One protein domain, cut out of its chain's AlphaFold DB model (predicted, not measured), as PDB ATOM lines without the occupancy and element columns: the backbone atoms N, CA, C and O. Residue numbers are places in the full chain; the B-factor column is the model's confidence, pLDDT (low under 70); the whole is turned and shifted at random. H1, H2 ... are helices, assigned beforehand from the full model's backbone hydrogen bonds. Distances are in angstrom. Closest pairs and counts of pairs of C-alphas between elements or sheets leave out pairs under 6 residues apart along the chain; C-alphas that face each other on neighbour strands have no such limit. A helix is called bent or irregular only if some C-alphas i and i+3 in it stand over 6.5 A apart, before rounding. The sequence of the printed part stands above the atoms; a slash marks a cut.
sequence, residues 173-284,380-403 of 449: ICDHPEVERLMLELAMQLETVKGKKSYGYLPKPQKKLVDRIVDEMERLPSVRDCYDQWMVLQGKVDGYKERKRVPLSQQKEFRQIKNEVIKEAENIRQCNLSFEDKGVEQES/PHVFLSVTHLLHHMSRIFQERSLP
ATOM      1  N   ILE A 173      79.739  61.454-116.920       85.06
ATOM      2  CA  ILE A 173      80.831  62.035-116.136       85.06
ATOM      3  C   ILE A 173      80.396  62.103-114.668       85.06
ATOM      4  O   ILE A 173      79.301  62.574-114.358       85.06
ATOM      5  N   CYS A 174      81.242  61.622-113.754       85.88
ATOM      6  CA  CYS A 174      80.903  61.490-112.339       85.88
ATOM      7  C   CYS A 174      81.607  62.552-111.478       85.88
ATOM      8  O   CYS A 174      82.800  62.436-111.202       85.88
ATOM      9  N   ASP A 175      80.857  63.552-111.001       86.25
ATOM     10  CA  ASP A 175      81.284  64.491-109.947       86.25
ATOM     11  C   ASP A 175      80.723  64.021-108.603       86.25
ATOM     12  O   ASP A 175      79.548  64.238-108.289       86.25
ATOM     13  N   HIS A 176      81.558  63.356-107.801       91.25
ATOM     14  CA  HIS A 176      81.157  62.847-106.491       91.25
ATOM     15  C   HIS A 176      82.215  63.191-105.428       91.25
ATOM     16  O   HIS A 176      83.040  62.346-105.062       91.25
ATOM     17  N   PRO A 177      82.144  64.394-104.823       89.62
ATOM     18  CA  PRO A 177      83.198  64.941-103.962       89.62
ATOM     19  C   PRO A 177      83.555  64.050-102.766       89.62
ATOM     20  O   PRO A 177      84.712  63.953-102.366       89.62
ATOM     21  N   GLU A 178      82.557  63.385-102.180       92.75
ATOM     22  CA  GLU A 178      82.789  62.490-101.045       92.75
ATOM     23  C   GLU A 178      83.514  61.203-101.465       92.75
ATOM     24  O   GLU A 178      84.394  60.746-100.742       92.75
ATOM     25  N   VAL A 179      83.220  60.648-102.645       95.00
ATOM     26  CA  VAL A 179      83.932  59.472-103.163       95.00
ATOM     27  C   VAL A 179      85.351  59.870-103.550       95.00
ATOM     28  O   VAL A 179      86.280  59.167-103.177       95.00
ATOM     29  N   GLU A 180      85.543  61.027-104.187       92.56
ATOM     30  CA  GLU A 180      86.869  61.589-104.486       92.56
ATOM     31  C   GLU A 180      87.735  61.702-103.218       92.56
ATOM     32  O   GLU A 180      88.886  61.257-103.190       92.56
ATOM     33  N   ARG A 181      87.163  62.227-102.125       93.81
ATOM     34  CA  ARG A 181      87.835  62.328-100.821       93.81
ATOM     35  C   ARG A 181      88.210  60.954-100.258       93.81
ATOM     36  O   ARG A 181      89.321  60.780 -99.760       93.81
ATOM     37  N   LEU A 182      87.298  59.982-100.323       96.38
ATOM     38  CA  LEU A 182      87.538  58.618 -99.839       96.38
ATOM     39  C   LEU A 182      88.568  57.867-100.698       96.38
ATOM     40  O   LEU A 182      89.369  57.107-100.158       96.38
ATOM     41  N   MET A 183      88.572  58.096-102.011       94.88
ATOM     42  CA  MET A 183      89.544  57.538-102.952       94.88
ATOM     43  C   MET A 183      90.956  58.052-102.664       94.88
ATOM     44  O   MET A 183      91.891  57.257-102.599       94.88
ATOM     45  N   LEU A 184      91.103  59.356-102.402       92.31
ATOM     46  CA  LEU A 184      92.363  59.950-101.942       92.31
ATOM     47  C   LEU A 184      92.832  59.354-100.611       92.31
ATOM     48  O   LEU A 184      93.991  58.966-100.473       92.31
ATOM     49  N   GLU A 185      91.925  59.241 -99.639       94.88
ATOM     50  CA  GLU A 185      92.223  58.633 -98.341       94.88
ATOM     51  C   GLU A 185      92.701  57.179 -98.505       94.88
ATOM     52  O   GLU A 185      93.676  56.761 -97.877       94.88
ATOM     53  N   LEU A 186      92.057  56.413 -99.393       96.25
ATOM     54  CA  LEU A 186      92.446  55.040 -99.693       96.25
ATOM     55  C   LEU A 186      93.818  54.984-100.371       96.25
ATOM     56  O   LEU A 186      94.653  54.185 -99.949       96.25
ATOM     57  N   ALA A 187      94.072  55.841-101.362       93.56
ATOM     58  CA  ALA A 187      95.352  55.922-102.063       93.56
ATOM     59  C   ALA A 187      96.522  56.160-101.090       93.56
ATOM     60  O   ALA A 187      97.525  55.444-101.145       93.56
ATOM     61  N   MET A 188      96.357  57.083-100.133       92.50
ATOM     62  CA  MET A 188      97.342  57.333 -99.071       92.50
ATOM     63  C   MET A 188      97.524  56.116 -98.152       92.50
ATOM     64  O   MET A 188      98.645  55.720 -97.840       92.50
ATOM     65  N   GLN A 189      96.432  55.472 -97.722       94.12
ATOM     66  CA  GLN A 189      96.526  54.302 -96.840       94.12
ATOM     67  C   GLN A 189      97.217  53.109 -97.514       94.12
ATOM     68  O   GLN A 189      97.905  52.340 -96.836       94.12
ATOM     69  N   LEU A 190      97.044  52.943 -98.829       93.19
ATOM     70  CA  LEU A 190      97.626  51.847 -99.602       93.19
ATOM     71  C   LEU A 190      99.151  51.936 -99.750       93.19
ATOM     72  O   LEU A 190      99.783  50.905 -99.989       93.19
ATOM     73  N   GLU A 191      99.759  53.109 -99.569       89.44
ATOM     74  CA  GLU A 191     101.220  53.275 -99.572       89.44
ATOM     75  C   GLU A 191     101.890  52.438 -98.473       89.44
ATOM     76  O   GLU A 191     102.908  51.785 -98.689       89.44
ATOM     77  N   THR A 192     101.256  52.379 -97.303       89.00
ATOM     78  CA  THR A 192     101.778  51.652 -96.136       89.00
ATOM     79  C   THR A 192     101.540  50.138 -96.199       89.00
ATOM     80  O   THR A 192     102.092  49.377 -95.397       89.00
ATOM     81  N   VAL A 193     100.717  49.671 -97.145       91.25
ATOM     82  CA  VAL A 193     100.327  48.262 -97.258       91.25
ATOM     83  C   VAL A 193     101.381  47.484 -98.040       91.25
ATOM     84  O   VAL A 193     101.572  47.682 -99.238       91.25
ATOM     85  N   LYS A 194     102.028  46.530 -97.365       86.75
ATOM     86  CA  LYS A 194     102.986  45.600 -97.978       86.75
ATOM     87  C   LYS A 194     102.272  44.407 -98.625       86.75
ATOM     88  O   LYS A 194     101.326  43.863 -98.060       86.75
ATOM     89  N   GLY A 195     102.788  43.944 -99.764       86.75
ATOM     90  CA  GLY A 195     102.316  42.736-100.449       86.75
ATOM     91  C   GLY A 195     101.199  42.985-101.470       86.75
ATOM     92  O   GLY A 195     101.034  44.090-101.980       86.75
ATOM     93  N   LYS A 196     100.448  41.928-101.813       88.06
ATOM     94  CA  LYS A 196      99.428  41.972-102.873       88.06
ATOM     95  C   LYS A 196      98.254  42.873-102.477       88.06
ATOM     96  O   LYS A 196      97.512  42.558-101.549       88.06
ATOM     97  N   LYS A 197      98.031  43.947-103.235       88.12
ATOM     98  CA  LYS A 197      96.930  44.903-103.036       88.12
ATOM     99  C   LYS A 197      95.667  44.456-103.773       88.12
ATOM    100  O   LYS A 197      95.313  44.981-104.817       88.12
ATOM    101  N   SER A 198      94.981  43.450-103.241       91.62
ATOM    102  CA  SER A 198      93.616  43.124-103.678       91.62
ATOM    103  C   SER A 198      92.706  42.902-102.484       91.62
ATOM    104  O   SER A 198      93.182  42.614-101.382       91.62
ATOM    105  N   TYR A 199      91.389  43.020-102.684       92.31
ATOM    106  CA  TYR A 199      90.437  43.104-101.575       92.31
ATOM    107  C   TYR A 199      90.566  41.938-100.585       92.31
ATOM    108  O   TYR A 199      90.376  42.121 -99.393       92.31
ATOM    109  N   GLY A 200      90.936  40.733-101.034       92.44
ATOM    110  CA  GLY A 200      91.162  39.591-100.138       92.44
ATOM    111  C   GLY A 200      92.285  39.804 -99.112       92.44
ATOM    112  O   GLY A 200      92.128  39.412 -97.954       92.44
ATOM    113  N   TYR A 201      93.363  40.475 -99.511       92.88
ATOM    114  CA  TYR A 201      94.617  40.588 -98.757       92.88
ATOM    115  C   TYR A 201      94.753  41.907 -97.992       92.88
ATOM    116  O   TYR A 201      95.627  42.023 -97.138       92.88
ATOM    117  N   LEU A 202      93.874  42.883 -98.246       93.19
ATOM    118  CA  LEU A 202      93.913  44.155 -97.531       93.19
ATOM    119  C   LEU A 202      93.628  43.997 -96.022       93.19
ATOM    120  O   LEU A 202      92.795  43.160 -95.631       93.19
ATOM    121  N   PRO A 203      94.264  44.813 -95.158       94.25
ATOM    122  CA  PRO A 203      93.915  44.868 -93.744       94.25
ATOM    123  C   PRO A 203      92.495  45.427 -93.522       94.25
ATOM    124  O   PRO A 203      91.861  45.996 -94.414       94.25
ATOM    125  N   LYS A 204      91.945  45.212 -92.316       94.56
ATOM    126  CA  LYS A 204      90.542  45.551 -91.994       94.56
ATOM    127  C   LYS A 204      90.180  47.036 -92.208       94.56
ATOM    128  O   LYS A 204      89.083  47.262 -92.712       94.56
ATOM    129  N   PRO A 205      91.016  48.030 -91.840       94.00
ATOM    130  CA  PRO A 205      90.691  49.444 -92.055       94.00
ATOM    131  C   PRO A 205      90.476  49.785 -93.535       94.00
ATOM    132  O   PRO A 205      89.443  50.347 -93.888       94.00
ATOM    133  N   GLN A 206      91.380  49.337 -94.408       95.38
ATOM    134  CA  GLN A 206      91.319  49.590 -95.848       95.38
ATOM    135  C   GLN A 206      90.125  48.873 -96.486       95.38
ATOM    136  O   GLN A 206      89.444  49.444 -97.328       95.38
ATOM    137  N   LYS A 207      89.802  47.647 -96.041       95.88
ATOM    138  CA  LYS A 207      88.584  46.937 -96.478       95.88
ATOM    139  C   LYS A 207      87.313  47.730 -96.174       95.88
ATOM    140  O   LYS A 207      86.463  47.849 -97.047       95.88
ATOM    141  N   LYS A 208      87.202  48.302 -94.968       96.81
ATOM    142  CA  LYS A 208      86.054  49.145 -94.592       96.81
ATOM    143  C   LYS A 208      85.955  50.397 -95.460       96.81
ATOM    144  O   LYS A 208      84.849  50.806 -95.793       96.81
ATOM    145  N   LEU A 209      87.093  50.994 -95.809       97.31
ATOM    146  CA  LEU A 209      87.128  52.168 -96.674       97.31
ATOM    147  C   LEU A 209      86.692  51.823 -98.106       97.31
ATOM    148  O   LEU A 209      85.860  52.527 -98.664       97.31
ATOM    149  N   VAL A 210      87.165  50.695 -98.650       97.69
ATOM    150  CA  VAL A 210      86.710  50.165 -99.947       97.69
ATOM    151  C   VAL A 210      85.205  49.895 -99.939       97.69
ATOM    152  O   VAL A 210      84.512  50.321-100.855       97.69
ATOM    153  N   ASP A 211      84.683  49.235 -98.902       97.75
ATOM    154  CA  ASP A 211      83.245  48.965 -98.784       97.75
ATOM    155  C   ASP A 211      82.430  50.265 -98.751       97.75
ATOM    156  O   ASP A 211      81.445  50.387 -99.473       97.75
ATOM    157  N   ARG A 212      82.894  51.271 -97.992       98.06
ATOM    158  CA  ARG A 212      82.266  52.598 -97.945       98.06
ATOM    159  C   ARG A 212      82.261  53.280 -99.313       98.06
ATOM    160  O   ARG A 212      81.243  53.849 -99.675       98.06
ATOM    161  N   ILE A 213      83.360  53.223-100.068       98.00
ATOM    162  CA  ILE A 213      83.426  53.794-101.425       98.00
ATOM    163  C   ILE A 213      82.385  53.135-102.336       98.00
ATOM    164  O   ILE A 213      81.648  53.837-103.021       98.00
ATOM    165  N   VAL A 214      82.287  51.801-102.313       98.06
ATOM    166  CA  VAL A 214      81.294  51.070-103.118       98.06
ATOM    167  C   VAL A 214      79.865  51.455-102.733       98.06
ATOM    168  O   VAL A 214      79.038  51.672-103.614       98.06
ATOM    169  N   ASP A 215      79.578  51.575-101.438       97.44
ATOM    170  CA  ASP A 215      78.240  51.933-100.960       97.44
ATOM    171  C   ASP A 215      77.886  53.408-101.240       97.44
ATOM    172  O   ASP A 215      76.719  53.719-101.463       97.44
ATOM    173  N   GLU A 216      78.861  54.328-101.261       97.88
ATOM    174  CA  GLU A 216      78.643  55.710-101.720       97.88
ATOM    175  C   GLU A 216      78.393  55.758-103.235       97.88
ATOM    176  O   GLU A 216      77.460  56.428-103.670       97.88
ATOM    177  N   MET A 217      79.129  54.980-104.037       97.38
ATOM    178  CA  MET A 217      78.855  54.848-105.475       97.38
ATOM    179  C   MET A 217      77.453  54.280-105.744       97.38
ATOM    180  O   MET A 217      76.774  54.751-106.649       97.38
ATOM    181  N   GLU A 218      76.969  53.334-104.929       96.50
ATOM    182  CA  GLU A 218      75.585  52.824-104.999       96.50
ATOM    183  C   GLU A 218      74.527  53.921-104.767       96.50
ATOM    184  O   GLU A 218      73.357  53.753-105.114       96.50
ATOM    185  N   ARG A 219      74.886  55.068-104.178       95.56
ATOM    186  CA  ARG A 219      73.931  56.168-103.996       95.56
ATOM    187  C   ARG A 219      73.651  56.941-105.275       95.56
ATOM    188  O   ARG A 219      72.622  57.617-105.320       95.56
ATOM    189  N   LEU A 220      74.510  56.825-106.286       94.62
ATOM    190  CA  LEU A 220      74.271  57.406-107.601       94.62
ATOM    191  C   LEU A 220      73.036  56.754-108.243       94.62
ATOM    192  O   LEU A 220      72.943  55.525-108.231       94.62
ATOM    193  N   PRO A 221      72.106  57.536-108.830       94.50
ATOM    194  CA  PRO A 221      70.891  56.991-109.436       94.50
ATOM    195  C   PRO A 221      71.178  55.891-110.460       94.50
ATOM    196  O   PRO A 221      70.642  54.796-110.349       94.50
ATOM    197  N   SER A 222      72.122  56.124-111.374       92.62
ATOM    198  CA  SER A 222      72.483  55.167-112.426       92.62
ATOM    199  C   SER A 222      73.008  53.831-111.882       92.62
ATOM    200  O   SER A 222      72.631  52.766-112.369       92.62
ATOM    201  N   VAL A 223      73.832  53.867-110.829       95.62
ATOM    202  CA  VAL A 223      74.369  52.665-110.171       95.62
ATOM    203  C   VAL A 223      73.280  51.933-109.393       95.62
ATOM    204  O   VAL A 223      73.188  50.706-109.466       95.62
ATOM    205  N   ARG A 224      72.457  52.675-108.643       95.44
ATOM    206  CA  ARG A 224      71.345  52.117-107.870       95.44
ATOM    207  C   ARG A 224      70.359  51.403-108.777       95.44
ATOM    208  O   ARG A 224      70.016  50.257-108.502       95.44
ATOM    209  N   ASP A 225      69.959  52.064-109.855       94.06
ATOM    210  CA  ASP A 225      68.988  51.547-110.807       94.06
ATOM    211  C   ASP A 225      69.540  50.297-111.502       94.06
ATOM    212  O   ASP A 225      68.832  49.298-111.617       94.06
ATOM    213  N   CYS A 226      70.829  50.282-111.869       93.81
ATOM    214  CA  CYS A 226      71.508  49.072-112.342       93.81
ATOM    215  C   CYS A 226      71.461  47.942-111.304       93.81
ATOM    216  O   CYS A 226      71.149  46.797-111.633       93.81
ATOM    217  N   TYR A 227      71.748  48.223-110.034       94.31
ATOM    218  CA  TYR A 227      71.734  47.179-109.014       94.31
ATOM    219  C   TYR A 227      70.320  46.636-108.754       94.31
ATOM    220  O   TYR A 227      70.121  45.418-108.706       94.31
ATOM    221  N   ASP A 228      69.326  47.515-108.667       91.25
ATOM    222  CA  ASP A 228      67.924  47.143-108.478       91.25
ATOM    223  C   ASP A 228      67.400  46.356-109.693       91.25
ATOM    224  O   ASP A 228      66.738  45.323-109.542       91.25
ATOM    225  N   GLN A 229      67.783  46.755-110.906       89.31
ATOM    226  CA  GLN A 229      67.427  46.044-112.127       89.31
ATOM    227  C   GLN A 229      68.097  44.667-112.219       89.31
ATOM    228  O   GLN A 229      67.470  43.689-112.644       89.31
ATOM    229  N   TRP A 230      69.345  44.544-111.763       90.38
ATOM    230  CA  TRP A 230      70.015  43.252-111.634       90.38
ATOM    231  C   TRP A 230      69.283  42.357-110.628       90.38
ATOM    232  O   TRP A 230      69.046  41.184-110.915       90.38
ATOM    233  N   MET A 231      68.838  42.901-109.491       86.56
ATOM    234  CA  MET A 231      68.040  42.162-108.504       86.56
ATOM    235  C   MET A 231      66.717  41.653-109.097       86.56
ATOM    236  O   MET A 231      66.350  40.497-108.865       86.56
ATOM    237  N   VAL A 232      66.032  42.467-109.910       83.00
ATOM    238  CA  VAL A 232      64.826  42.054-110.651       83.00
ATOM    239  C   VAL A 232      65.139  40.901-111.607       83.00
ATOM    240  O   VAL A 232      64.393  39.918-111.647       83.00
ATOM    241  N   LEU A 233      66.242  40.985-112.357       80.50
ATOM    242  CA  LEU A 233      66.683  39.917-113.259       80.50
ATOM    243  C   LEU A 233      66.982  38.619-112.497       80.50
ATOM    244  O   LEU A 233      66.479  37.564-112.882       80.50
ATOM    245  N   GLN A 234      67.724  38.687-111.388       77.06
ATOM    246  CA  GLN A 234      68.023  37.513-110.563       77.06
ATOM    247  C   GLN A 234      66.751  36.892-109.976       77.06
ATOM    248  O   GLN A 234      66.595  35.675-110.013       77.06
ATOM    249  N   GLY A 235      65.804  37.702-109.493       72.50
ATOM    250  CA  GLY A 235      64.523  37.208-108.976       72.50
ATOM    251  C   GLY A 235      63.678  36.487-110.034       72.50
ATOM    252  O   GLY A 235      63.017  35.494-109.723       72.50
ATOM    253  N   LYS A 236      63.730  36.951-111.290       68.19
ATOM    254  CA  LYS A 236      63.036  36.328-112.431       68.19
ATOM    255  C   LYS A 236      63.703  35.026-112.896       68.19
ATOM    256  O   LYS A 236      62.993  34.120-113.324       68.19
ATOM    257  N   VAL A 237      65.033  34.928-112.811       62.28
ATOM    258  CA  VAL A 237      65.808  33.737-113.215       62.28
ATOM    259  C   VAL A 237      65.785  32.647-112.139       62.28
ATOM    260  O   VAL A 237      65.592  31.478-112.463       62.28
ATOM    261  N   ASP A 238      65.906  33.016-110.861       56.34
ATOM    262  CA  ASP A 238      66.030  32.059-109.751       56.34
ATOM    263  C   ASP A 238      64.698  31.482-109.257       56.34
ATOM    264  O   ASP A 238      64.704  30.628-108.367       56.34
ATOM    265  N   GLY A 239      63.563  31.944-109.794       53.53
ATOM    266  CA  GLY A 239      62.244  31.368-109.544       53.53
ATOM    267  C   GLY A 239      61.969  31.090-108.062       53.53
ATOM    268  O   GLY A 239      61.946  29.938-107.645       53.53
ATOM    269  N   TYR A 240      61.671  32.122-107.266       46.69
ATOM    270  CA  TYR A 240      61.096  31.983-105.911       46.69
ATOM    271  C   TYR A 240      62.065  31.814-104.718       46.69
ATOM    272  O   TYR A 240      61.695  31.199-103.715       46.69
ATOM    273  N   LYS A 241      63.262  32.417-104.736       53.19
ATOM    274  CA  LYS A 241      63.944  32.800-103.482       53.19
ATOM    275  C   LYS A 241      63.906  34.312-103.322       53.19
ATOM    276  O   LYS A 241      64.446  35.037-104.150       53.19
ATOM    277  N   GLU A 242      63.270  34.774-102.249       55.41
ATOM    278  CA  GLU A 242      63.261  36.181-101.858       55.41
ATOM    279  C   GLU A 242      64.698  36.593-101.502       55.41
ATOM    280  O   GLU A 242      65.204  36.327-100.408       55.41
ATOM    281  N   ARG A 243      65.415  37.154-102.482       68.69
ATOM    282  CA  ARG A 243      66.755  37.702-102.275       68.69
ATOM    283  C   ARG A 243      66.593  39.005-101.500       68.69
ATOM    284  O   ARG A 243      66.024  39.968-102.004       68.69
ATOM    285  N   LYS A 244      67.095  39.037-100.266       82.12
ATOM    286  CA  LYS A 244      67.157  40.278 -99.490       82.12
ATOM    287  C   LYS A 244      68.157  41.219-100.156       82.12
ATOM    288  O   LYS A 244      69.294  40.815-100.396       82.12
ATOM    289  N   ARG A 245      67.734  42.453-100.431       87.38
ATOM    290  CA  ARG A 245      68.628  43.523-100.881       87.38
ATOM    291  C   ARG A 245      69.653  43.783 -99.779       87.38
ATOM    292  O   ARG A 245      69.280  44.078 -98.644       87.38
ATOM    293  N   VAL A 246      70.926  43.625-100.107       92.50
ATOM    294  CA  VAL A 246      72.056  43.980 -99.242       92.50
ATOM    295  C   VAL A 246      72.766  45.193 -99.851       92.50
ATOM    296  O   VAL A 246      72.504  45.500-101.010       92.50
ATOM    297  N   PRO A 247      73.624  45.914 -99.115       95.19
ATOM    298  CA  PRO A 247      74.488  46.922 -99.725       95.19
ATOM    299  C   PRO A 247      75.336  46.311-100.845       95.19
ATOM    300  O   PRO A 247      75.738  45.144-100.748       95.19
ATOM    301  N   LEU A 248      75.641  47.083-101.886       95.06
ATOM    302  CA  LEU A 248      76.385  46.618-103.055       95.06
ATOM    303  C   LEU A 248      77.765  46.080-102.665       95.06
ATOM    304  O   LEU A 248      78.202  45.053-103.193       95.06
ATOM    305  N   SER A 249      78.417  46.682-101.665       95.50
ATOM    306  CA  SER A 249      79.660  46.153-101.098       95.50
ATOM    307  C   SER A 249      79.498  44.742-100.511       95.50
ATOM    308  O   SER A 249      80.446  43.962-100.464       95.50
ATOM    309  N   GLN A 250      78.313  44.337-100.074       94.19
ATOM    310  CA  GLN A 250      78.080  43.014 -99.489       94.19
ATOM    311  C   GLN A 250      77.629  41.976-100.524       94.19
ATOM    312  O   GLN A 250      77.644  40.774-100.229       94.19
ATOM    313  N   GLN A 251      77.284  42.402-101.741       93.19
ATOM    314  CA  GLN A 251      76.867  41.502-102.809       93.19
ATOM    315  C   GLN A 251      78.064  40.714-103.361       93.19
ATOM    316  O   GLN A 251      79.028  41.263-103.898       93.19
ATOM    317  N   LYS A 252      78.011  39.382-103.244       89.50
ATOM    318  CA  LYS A 252      79.140  38.495-103.582       89.50
ATOM    319  C   LYS A 252      79.465  38.503-105.076       89.50
ATOM    320  O   LYS A 252      80.634  38.402-105.447       89.50
ATOM    321  N   GLU A 253      78.443  38.645-105.909       88.62
ATOM    322  CA  GLU A 253      78.508  38.689-107.369       88.62
ATOM    323  C   GLU A 253      79.249  39.935-107.879       88.62
ATOM    324  O   GLU A 253      79.826  39.893-108.963       88.62
ATOM    325  N   PHE A 254      79.332  40.991-107.063       91.94
ATOM    326  CA  PHE A 254      79.987  42.259-107.393       91.94
ATOM    327  C   PHE A 254      81.315  42.479-106.659       91.94
ATOM    328  O   PHE A 254      81.825  43.595-106.583       91.94
ATOM    329  N   ARG A 255      81.960  41.408-106.173       90.62
ATOM    330  CA  ARG A 255      83.289  41.500-105.535       90.62
ATOM    331  C   ARG A 255      84.356  42.137-106.440       90.62
ATOM    332  O   ARG A 255      85.320  42.690-105.916       90.62
ATOM    333  N   GLN A 256      84.194  42.063-107.763       92.50
ATOM    334  CA  GLN A 256      85.074  42.730-108.731       92.50
ATOM    335  C   GLN A 256      85.105  44.249-108.536       92.50
ATOM    336  O   GLN A 256      86.196  44.803-108.530       92.50
ATOM    337  N   ILE A 257      83.965  44.891-108.241       95.50
ATOM    338  CA  ILE A 257      83.881  46.349-108.035       95.50
ATOM    339  C   ILE A 257      84.867  46.799-106.950       95.50
ATOM    340  O   ILE A 257      85.575  47.786-107.106       95.50
ATOM    341  N   LYS A 258      85.000  46.019-105.872       96.12
ATOM    342  CA  LYS A 258      85.952  46.316-104.791       96.12
ATOM    343  C   LYS A 258      87.405  46.305-105.243       96.12
ATOM    344  O   LYS A 258      88.218  47.033-104.689       96.12
ATOM    345  N   ASN A 259      87.753  45.429-106.181       94.75
ATOM    346  CA  ASN A 259      89.106  45.394-106.725       94.75
ATOM    347  C   ASN A 259      89.335  46.556-107.696       94.75
ATOM    348  O   ASN A 259      90.435  47.096-107.682       94.75
ATOM    349  N   GLU A 260      88.315  46.985-108.447       93.75
ATOM    350  CA  GLU A 260      88.403  48.190-109.285       93.75
ATOM    351  C   GLU A 260      88.606  49.454-108.440       93.75
ATOM    352  O   GLU A 260      89.481  50.250-108.750       93.75
ATOM    353  N   VAL A 261      87.927  49.584-107.291       96.00
ATOM    354  CA  VAL A 261      88.197  50.669-106.322       96.00
ATOM    355  C   VAL A 261      89.671  50.699-105.901       96.00
ATOM    356  O   VAL A 261      90.292  51.757-105.856       96.00
ATOM    357  N   ILE A 262      90.254  49.536-105.590       94.31
ATOM    358  CA  ILE A 262      91.661  49.439-105.168       94.31
ATOM    359  C   ILE A 262      92.603  49.782-106.326       94.31
ATOM    360  O   ILE A 262      93.613  50.446-106.107       94.31
ATOM    361  N   LYS A 263      92.274  49.338-107.542       91.12
ATOM    362  CA  LYS A 263      93.035  49.633-108.759       91.12
ATOM    363  C   LYS A 263      93.043  51.135-109.041       91.12
ATOM    364  O   LYS A 263      94.115  51.704-109.209       91.12
ATOM    365  N   GLU A 264      91.883  51.785-109.003       90.62
ATOM    366  CA  GLU A 264      91.781  53.232-109.198       90.62
ATOM    367  C   GLU A 264      92.484  54.017-108.077       90.62
ATOM    368  O   GLU A 264      93.156  55.009-108.346       90.62
ATOM    369  N   ALA A 265      92.443  53.544-106.829       93.00
ATOM    370  CA  ALA A 265      93.198  54.166-105.742       93.00
ATOM    371  C   ALA A 265      94.724  54.025-105.917       93.00
ATOM    372  O   ALA A 265      95.475  54.947-105.599       93.00
ATOM    373  N   GLU A 266      95.207  52.901-106.455       89.00
ATOM    374  CA  GLU A 266      96.617  52.765-106.842       89.00
ATOM    375  C   GLU A 266      96.978  53.654-108.035       89.00
ATOM    376  O   GLU A 266      98.072  54.213-108.030       89.00
ATOM    377  N   ASN A 267      96.072  53.846-109.001       84.31
ATOM    378  CA  ASN A 267      96.285  54.778-110.111       84.31
ATOM    379  C   ASN A 267      96.476  56.210-109.605       84.31
ATOM    380  O   ASN A 267      97.419  56.881-110.021       84.31
ATOM    381  N   ILE A 268      95.636  56.651-108.659       86.44
ATOM    382  CA  ILE A 268      95.799  57.938-107.965       86.44
ATOM    383  C   ILE A 268      97.181  58.011-107.306       86.44
ATOM    384  O   ILE A 268      97.914  58.971-107.521       86.44
ATOM    385  N   ARG A 269      97.560  56.986-106.528       84.50
ATOM    386  CA  ARG A 269      98.832  56.954-105.784       84.50
ATOM    387  C   ARG A 269     100.053  57.006-106.699       84.50
ATOM    388  O   ARG A 269     101.029  57.675-106.382       84.50
ATOM    389  N   GLN A 270     100.017  56.270-107.804       76.88
ATOM    390  CA  GLN A 270     101.083  56.256-108.804       76.88
ATOM    391  C   GLN A 270     101.087  57.524-109.652       76.88
ATOM    392  O   GLN A 270     101.941  57.662-110.520       76.88
ATOM    393  N   CYS A 271     100.153  58.455-109.413       67.81
ATOM    394  CA  CYS A 271     100.002  59.634-110.244       67.81
ATOM    395  C   CYS A 271      99.810  59.245-111.718       67.81
ATOM    396  O   CYS A 271     100.100  60.040-112.612       67.81
ATOM    397  N   ASN A 272      99.301  58.031-111.974       67.62
ATOM    398  CA  ASN A 272      99.031  57.564-113.316       67.62
ATOM    399  C   ASN A 272      97.993  58.518-113.882       67.62
ATOM    400  O   ASN A 272      96.841  58.537-113.445       67.62
ATOM    401  N   LEU A 273      98.416  59.314-114.863       56.97
ATOM    402  CA  LEU A 273      97.534  59.953-115.818       56.97
ATOM    403  C   LEU A 273      96.676  58.843-116.408       56.97
ATOM    404  O   LEU A 273      97.082  58.250-117.396       56.97
ATOM    405  N   SER A 274      95.547  58.479-115.815       48.25
ATOM    406  CA  SER A 274      94.653  57.518-116.435       48.25
ATOM    407  C   SER A 274      94.102  58.206-117.688       48.25
ATOM    408  O   SER A 274      93.511  59.287-117.661       48.25
ATOM    409  N   PHE A 275      94.498  57.649-118.823       48.84
ATOM    410  CA  PHE A 275      93.890  57.851-120.127       48.84
ATOM    411  C   PHE A 275      93.373  56.468-120.448       48.84
ATOM    412  O   PHE A 275      94.143  55.513-120.304       48.84
ATOM    413  N   GLU A 276      92.080  56.429-120.712       49.91
ATOM    414  CA  GLU A 276      91.213  55.270-120.862       49.91
ATOM    415  C   GLU A 276      91.959  53.988-121.244       49.91
ATOM    416  O   GLU A 276      92.568  53.869-122.296       49.91
ATOM    417  N   ASP A 277      91.958  53.069-120.276       42.56
ATOM    418  CA  ASP A 277      92.053  51.626-120.451       42.56
ATOM    419  C   ASP A 277      93.217  51.030-121.263       42.56
ATOM    420  O   ASP A 277      93.032  50.232-122.181       42.56
ATOM    421  N   LYS A 278      94.448  51.150-120.736       31.42
ATOM    422  CA  LYS A 278      95.368  49.998-120.847       31.42
ATOM    423  C   LYS A 278      94.773  48.818-120.067       31.42
ATOM    424  O   LYS A 278      94.940  48.713-118.851       31.42
ATOM    425  N   GLY A 279      94.077  47.931-120.778       39.00
ATOM    426  CA  GLY A 279      93.615  46.640-120.258       39.00
ATOM    427  C   GLY A 279      92.119  46.372-120.362       39.00
ATOM    428  O   GLY A 279      91.654  45.408-119.753       39.00
ATOM    429  N   VAL A 280      91.375  47.168-121.126       36.59
ATOM    430  CA  VAL A 280      90.084  46.718-121.639       36.59
ATOM    431  C   VAL A 280      90.272  46.459-123.113       36.59
ATOM    432  O   VAL A 280      90.557  47.365-123.885       36.59
ATOM    433  N   GLU A 281      90.272  45.174-123.450       34.22
ATOM    434  CA  GLU A 281      90.352  44.649-124.809       34.22
ATOM    435  C   GLU A 281      89.574  45.563-125.757       34.22
ATOM    436  O   GLU A 281      88.386  45.706-125.517       34.22
ATOM    437  N   GLN A 282      90.273  46.203-126.712       32.44
ATOM    438  CA  GLN A 282      89.921  46.883-127.988       32.44
ATOM    439  C   GLN A 282      88.482  47.395-128.303       32.44
ATOM    440  O   GLN A 282      88.290  48.087-129.301       32.44
ATOM    441  N   GLU A 283      87.469  47.132-127.488       37.03
ATOM    442  CA  GLU A 283      86.054  47.445-127.655       37.03
ATOM    443  C   GLU A 283      85.568  48.588-126.747       37.03
ATOM    444  O   GLU A 283      84.465  49.084-126.976       37.03
ATOM    445  N   SER A 284      86.347  49.037-125.749       37.62
ATOM    446  CA  SER A 284      85.914  50.076-124.794       37.62
ATOM    447  C   SER A 284      86.891  51.228-124.556       37.62
ATOM    448  O   SER A 284      86.805  51.881-123.518       37.62
ATOM    449  N   PRO A 380      92.936  66.605-110.788       77.25
ATOM    450  CA  PRO A 380      92.253  66.055-111.964       77.25
ATOM    451  C   PRO A 380      92.154  64.526-111.975       77.25
ATOM    452  O   PRO A 380      91.112  63.967-112.303       77.25
ATOM    453  N   HIS A 381      93.222  63.835-111.567       78.56
ATOM    454  CA  HIS A 381      93.279  62.372-111.557       78.56
ATOM    455  C   HIS A 381      92.299  61.733-110.558       78.56
ATOM    456  O   HIS A 381      91.835  60.622-110.789       78.56
ATOM    457  N   VAL A 382      91.942  62.429-109.473       84.06
ATOM    458  CA  VAL A 382      90.983  61.923-108.478       84.06
ATOM    459  C   VAL A 382      89.571  61.983-109.039       84.06
ATOM    460  O   VAL A 382      88.859  60.986-109.007       84.06
ATOM    461  N   PHE A 383      89.186  63.123-109.606       85.12
ATOM    462  CA  PHE A 383      87.899  63.282-110.280       85.12
ATOM    463  C   PHE A 383      87.713  62.231-111.391       85.12
ATOM    464  O   PHE A 383      86.710  61.515-111.428       85.12
ATOM    465  N   LEU A 384      88.730  62.059-112.240       82.50
ATOM    466  CA  LEU A 384      88.702  61.067-113.315       82.50
ATOM    467  C   LEU A 384      88.615  59.630-112.785       82.50
ATOM    468  O   LEU A 384      87.864  58.836-113.335       82.50
ATOM    469  N   SER A 385      89.302  59.301-111.684       86.62
ATOM    470  CA  SER A 385      89.236  57.956-111.088       86.62
ATOM    471  C   SER A 385      87.816  57.550-110.674       86.62
ATOM    472  O   SER A 385      87.442  56.384-110.787       86.62
ATOM    473  N   VAL A 386      86.995  58.509-110.233       89.75
ATOM    474  CA  VAL A 386      85.603  58.253-109.841       89.75
ATOM    475  C   VAL A 386      84.714  58.066-111.067       89.75
ATOM    476  O   VAL A 386      83.841  57.198-111.066       89.75
ATOM    477  N   THR A 387      84.977  58.819-112.137       88.75
ATOM    478  CA  THR A 387      84.336  58.602-113.442       88.75
ATOM    479  C   THR A 387      84.699  57.226-114.009       88.75
ATOM    480  O   THR A 387      83.810  56.463-114.374       88.75
ATOM    481  N   HIS A 388      85.969  56.823-113.959       86.06
ATOM    482  CA  HIS A 388      86.383  55.484-114.388       86.06
ATOM    483  C   HIS A 388      85.768  54.384-113.533       86.06
ATOM    484  O   HIS A 388      85.331  53.365-114.057       86.06
ATOM    485  N   LEU A 389      85.675  54.583-112.217       91.44
ATOM    486  CA  LEU A 389      84.995  53.627-111.354       91.44
ATOM    487  C   LEU A 389      83.528  53.443-111.776       91.44
ATOM    488  O   LEU A 389      83.054  52.308-111.809       91.44
ATOM    489  N   LEU A 390      82.829  54.518-112.160       92.06
ATOM    490  CA  LEU A 390      81.474  54.432-112.717       92.06
ATOM    491  C   LEU A 390      81.448  53.594-114.009       92.06
ATOM    492  O   LEU A 390      80.597  52.714-114.158       92.06
ATOM    493  N   HIS A 391      82.406  53.810-114.910       89.12
ATOM    494  CA  HIS A 391      82.529  53.062-116.166       89.12
ATOM    495  C   HIS A 391      82.829  51.578-115.926       89.12
ATOM    496  O   HIS A 391      82.148  50.715-116.485       89.12
ATOM    497  N   HIS A 392      83.760  51.254-115.026       89.06
ATOM    498  CA  HIS A 392      84.062  49.877-114.620       89.06
ATOM    499  C   HIS A 392      82.828  49.186-114.041       89.06
ATOM    500  O   HIS A 392      82.518  48.048-114.398       89.06
ATOM    501  N   MET A 393      82.076  49.884-113.185       93.44
ATOM    502  CA  MET A 393      80.823  49.366-112.638       93.44
ATOM    503  C   MET A 393      79.809  49.069-113.747       93.44
ATOM    504  O   MET A 393      79.162  48.026-113.689       93.44
ATOM    505  N   SER A 394      79.717  49.912-114.782       90.75
ATOM    506  CA  SER A 394      78.813  49.692-115.921       90.75
ATOM    507  C   SER A 394      79.111  48.369-116.641       90.75
ATOM    508  O   SER A 394      78.206  47.566-116.879       90.75
ATOM    509  N   ARG A 395      80.394  48.082-116.904       88.44
ATOM    510  CA  ARG A 395      80.840  46.829-117.522       88.44
ATOM    511  C   ARG A 395      80.568  45.636-116.625       88.44
ATOM    512  O   ARG A 395      80.028  44.637-117.088       88.44
ATOM    513  N   ILE A 396      80.869  45.752-115.333       90.81
ATOM    514  CA  ILE A 396      80.609  44.676-114.375       90.81
ATOM    515  C   ILE A 396      79.105  44.373-114.302       90.81
ATOM    516  O   ILE A 396      78.721  43.203-114.306       90.81
ATOM    517  N   PHE A 397      78.232  45.387-114.274       91.38
ATOM    518  CA  PHE A 397      76.785  45.166-114.332       91.38
ATOM    519  C   PHE A 397      76.373  44.485-115.636       91.38
ATOM    520  O   PHE A 397      75.597  43.531-115.589       91.38
ATOM    521  N   GLN A 398      76.923  44.899-116.778       87.00
ATOM    522  CA  GLN A 398      76.656  44.271-118.072       87.00
ATOM    523  C   GLN A 398      77.055  42.783-118.085       87.00
ATOM    524  O   GLN A 398      76.220  41.926-118.384       87.00
ATOM    525  N   GLU A 399      78.289  42.464-117.686       85.44
ATOM    526  CA  GLU A 399      78.838  41.100-117.632       85.44
ATOM    527  C   GLU A 399      78.056  40.193-116.667       85.44
ATOM    528  O   GLU A 399      77.840  39.013-116.937       85.44
ATOM    529  N   ARG A 400      77.607  40.736-115.528       84.56
ATOM    530  CA  ARG A 400      76.893  39.979-114.483       84.56
ATOM    531  C   ARG A 400      75.386  39.863-114.715       84.56
ATOM    532  O   ARG A 400      74.733  39.096-114.003       84.56
ATOM    533  N   SER A 401      74.830  40.606-115.671       76.88
ATOM    534  CA  SER A 401      73.386  40.631-115.967       76.88
ATOM    535  C   SER A 401      72.991  39.818-117.200       76.88
ATOM    536  O   SER A 401      71.813  39.490-117.363       76.88
ATOM    537  N   LEU A 402      73.947  39.482-118.070       64.62
ATOM    538  CA  LEU A 402      73.702  38.751-119.312       64.62
ATOM    539  C   LEU A 402      74.261  37.324-119.201       64.62
ATOM    540  O   LEU A 402      75.441  37.159-118.898       64.62
ATOM    541  N   PRO A 403      73.466  36.264-119.436       53.38
ATOM    542  CA  PRO A 403      74.037  34.931-119.557       53.38
ATOM    543  C   PRO A 403      74.934  34.880-120.797       53.38
ATOM    544  O   PRO A 403      74.514  35.286-121.881       53.38
TER     545      PRO A 403
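What this domain is: This is residues 173 to 284 and 380 to 403 of the 449 residues of the protein "Sel1 repeat" of uncultured Flavonifractor sp (UniProt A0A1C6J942). H4 and H5 lie side by side, running opposite ways; the hairpin of H1 and H2 packs crosswise on H4, and H3 lies beside the last part of H5. Residues 236 to 242 stick out. You find 136 printed residues with five named helices, H1 to H5, no named strand: all helix, compact, radius of gyration of the C-alphas 15.2 A, spans 47 by 34 by 27 A.

Where its parts are: Find C-alpha 177 at (83.198, 64.941, -103.962); H1 runs from there to 191. Next come H2, 204 to 217; H3, 221 to 237; H4, 252 to 269, 27.1 A; and H5, 380 to 401, 31.9 A, ending at (73.386, 40.631, -115.967). H4 is irregular: C-alphas 253 and 256 are 7.8 A apart.

How they stand to each other: Among the closest C-alphas, H1 and H4 touch at Ala 187 and Ala 265, 4.6 A, about perpendicular at 76 degrees. H4 and H5 touch at Glu 264 and Ser 385, 5.7 A, a shallow tilt of 20 degrees. H3 and H5 touch at Trp 230 and Ser 401, 6.1 A. Every O i to N i+4 pair is within hydrogen-bond range in H2, H3 and H5; H1 has 10 of 11, H4 10 of 14.

The domain as a whole: C-alphas 284 and 380 stand 21.5 A apart across the cut. Links H1 to H2 and H3 to H4 are long. Confidence is under 70 at residues 236 to 243, 271 to 284 and 402 to 403.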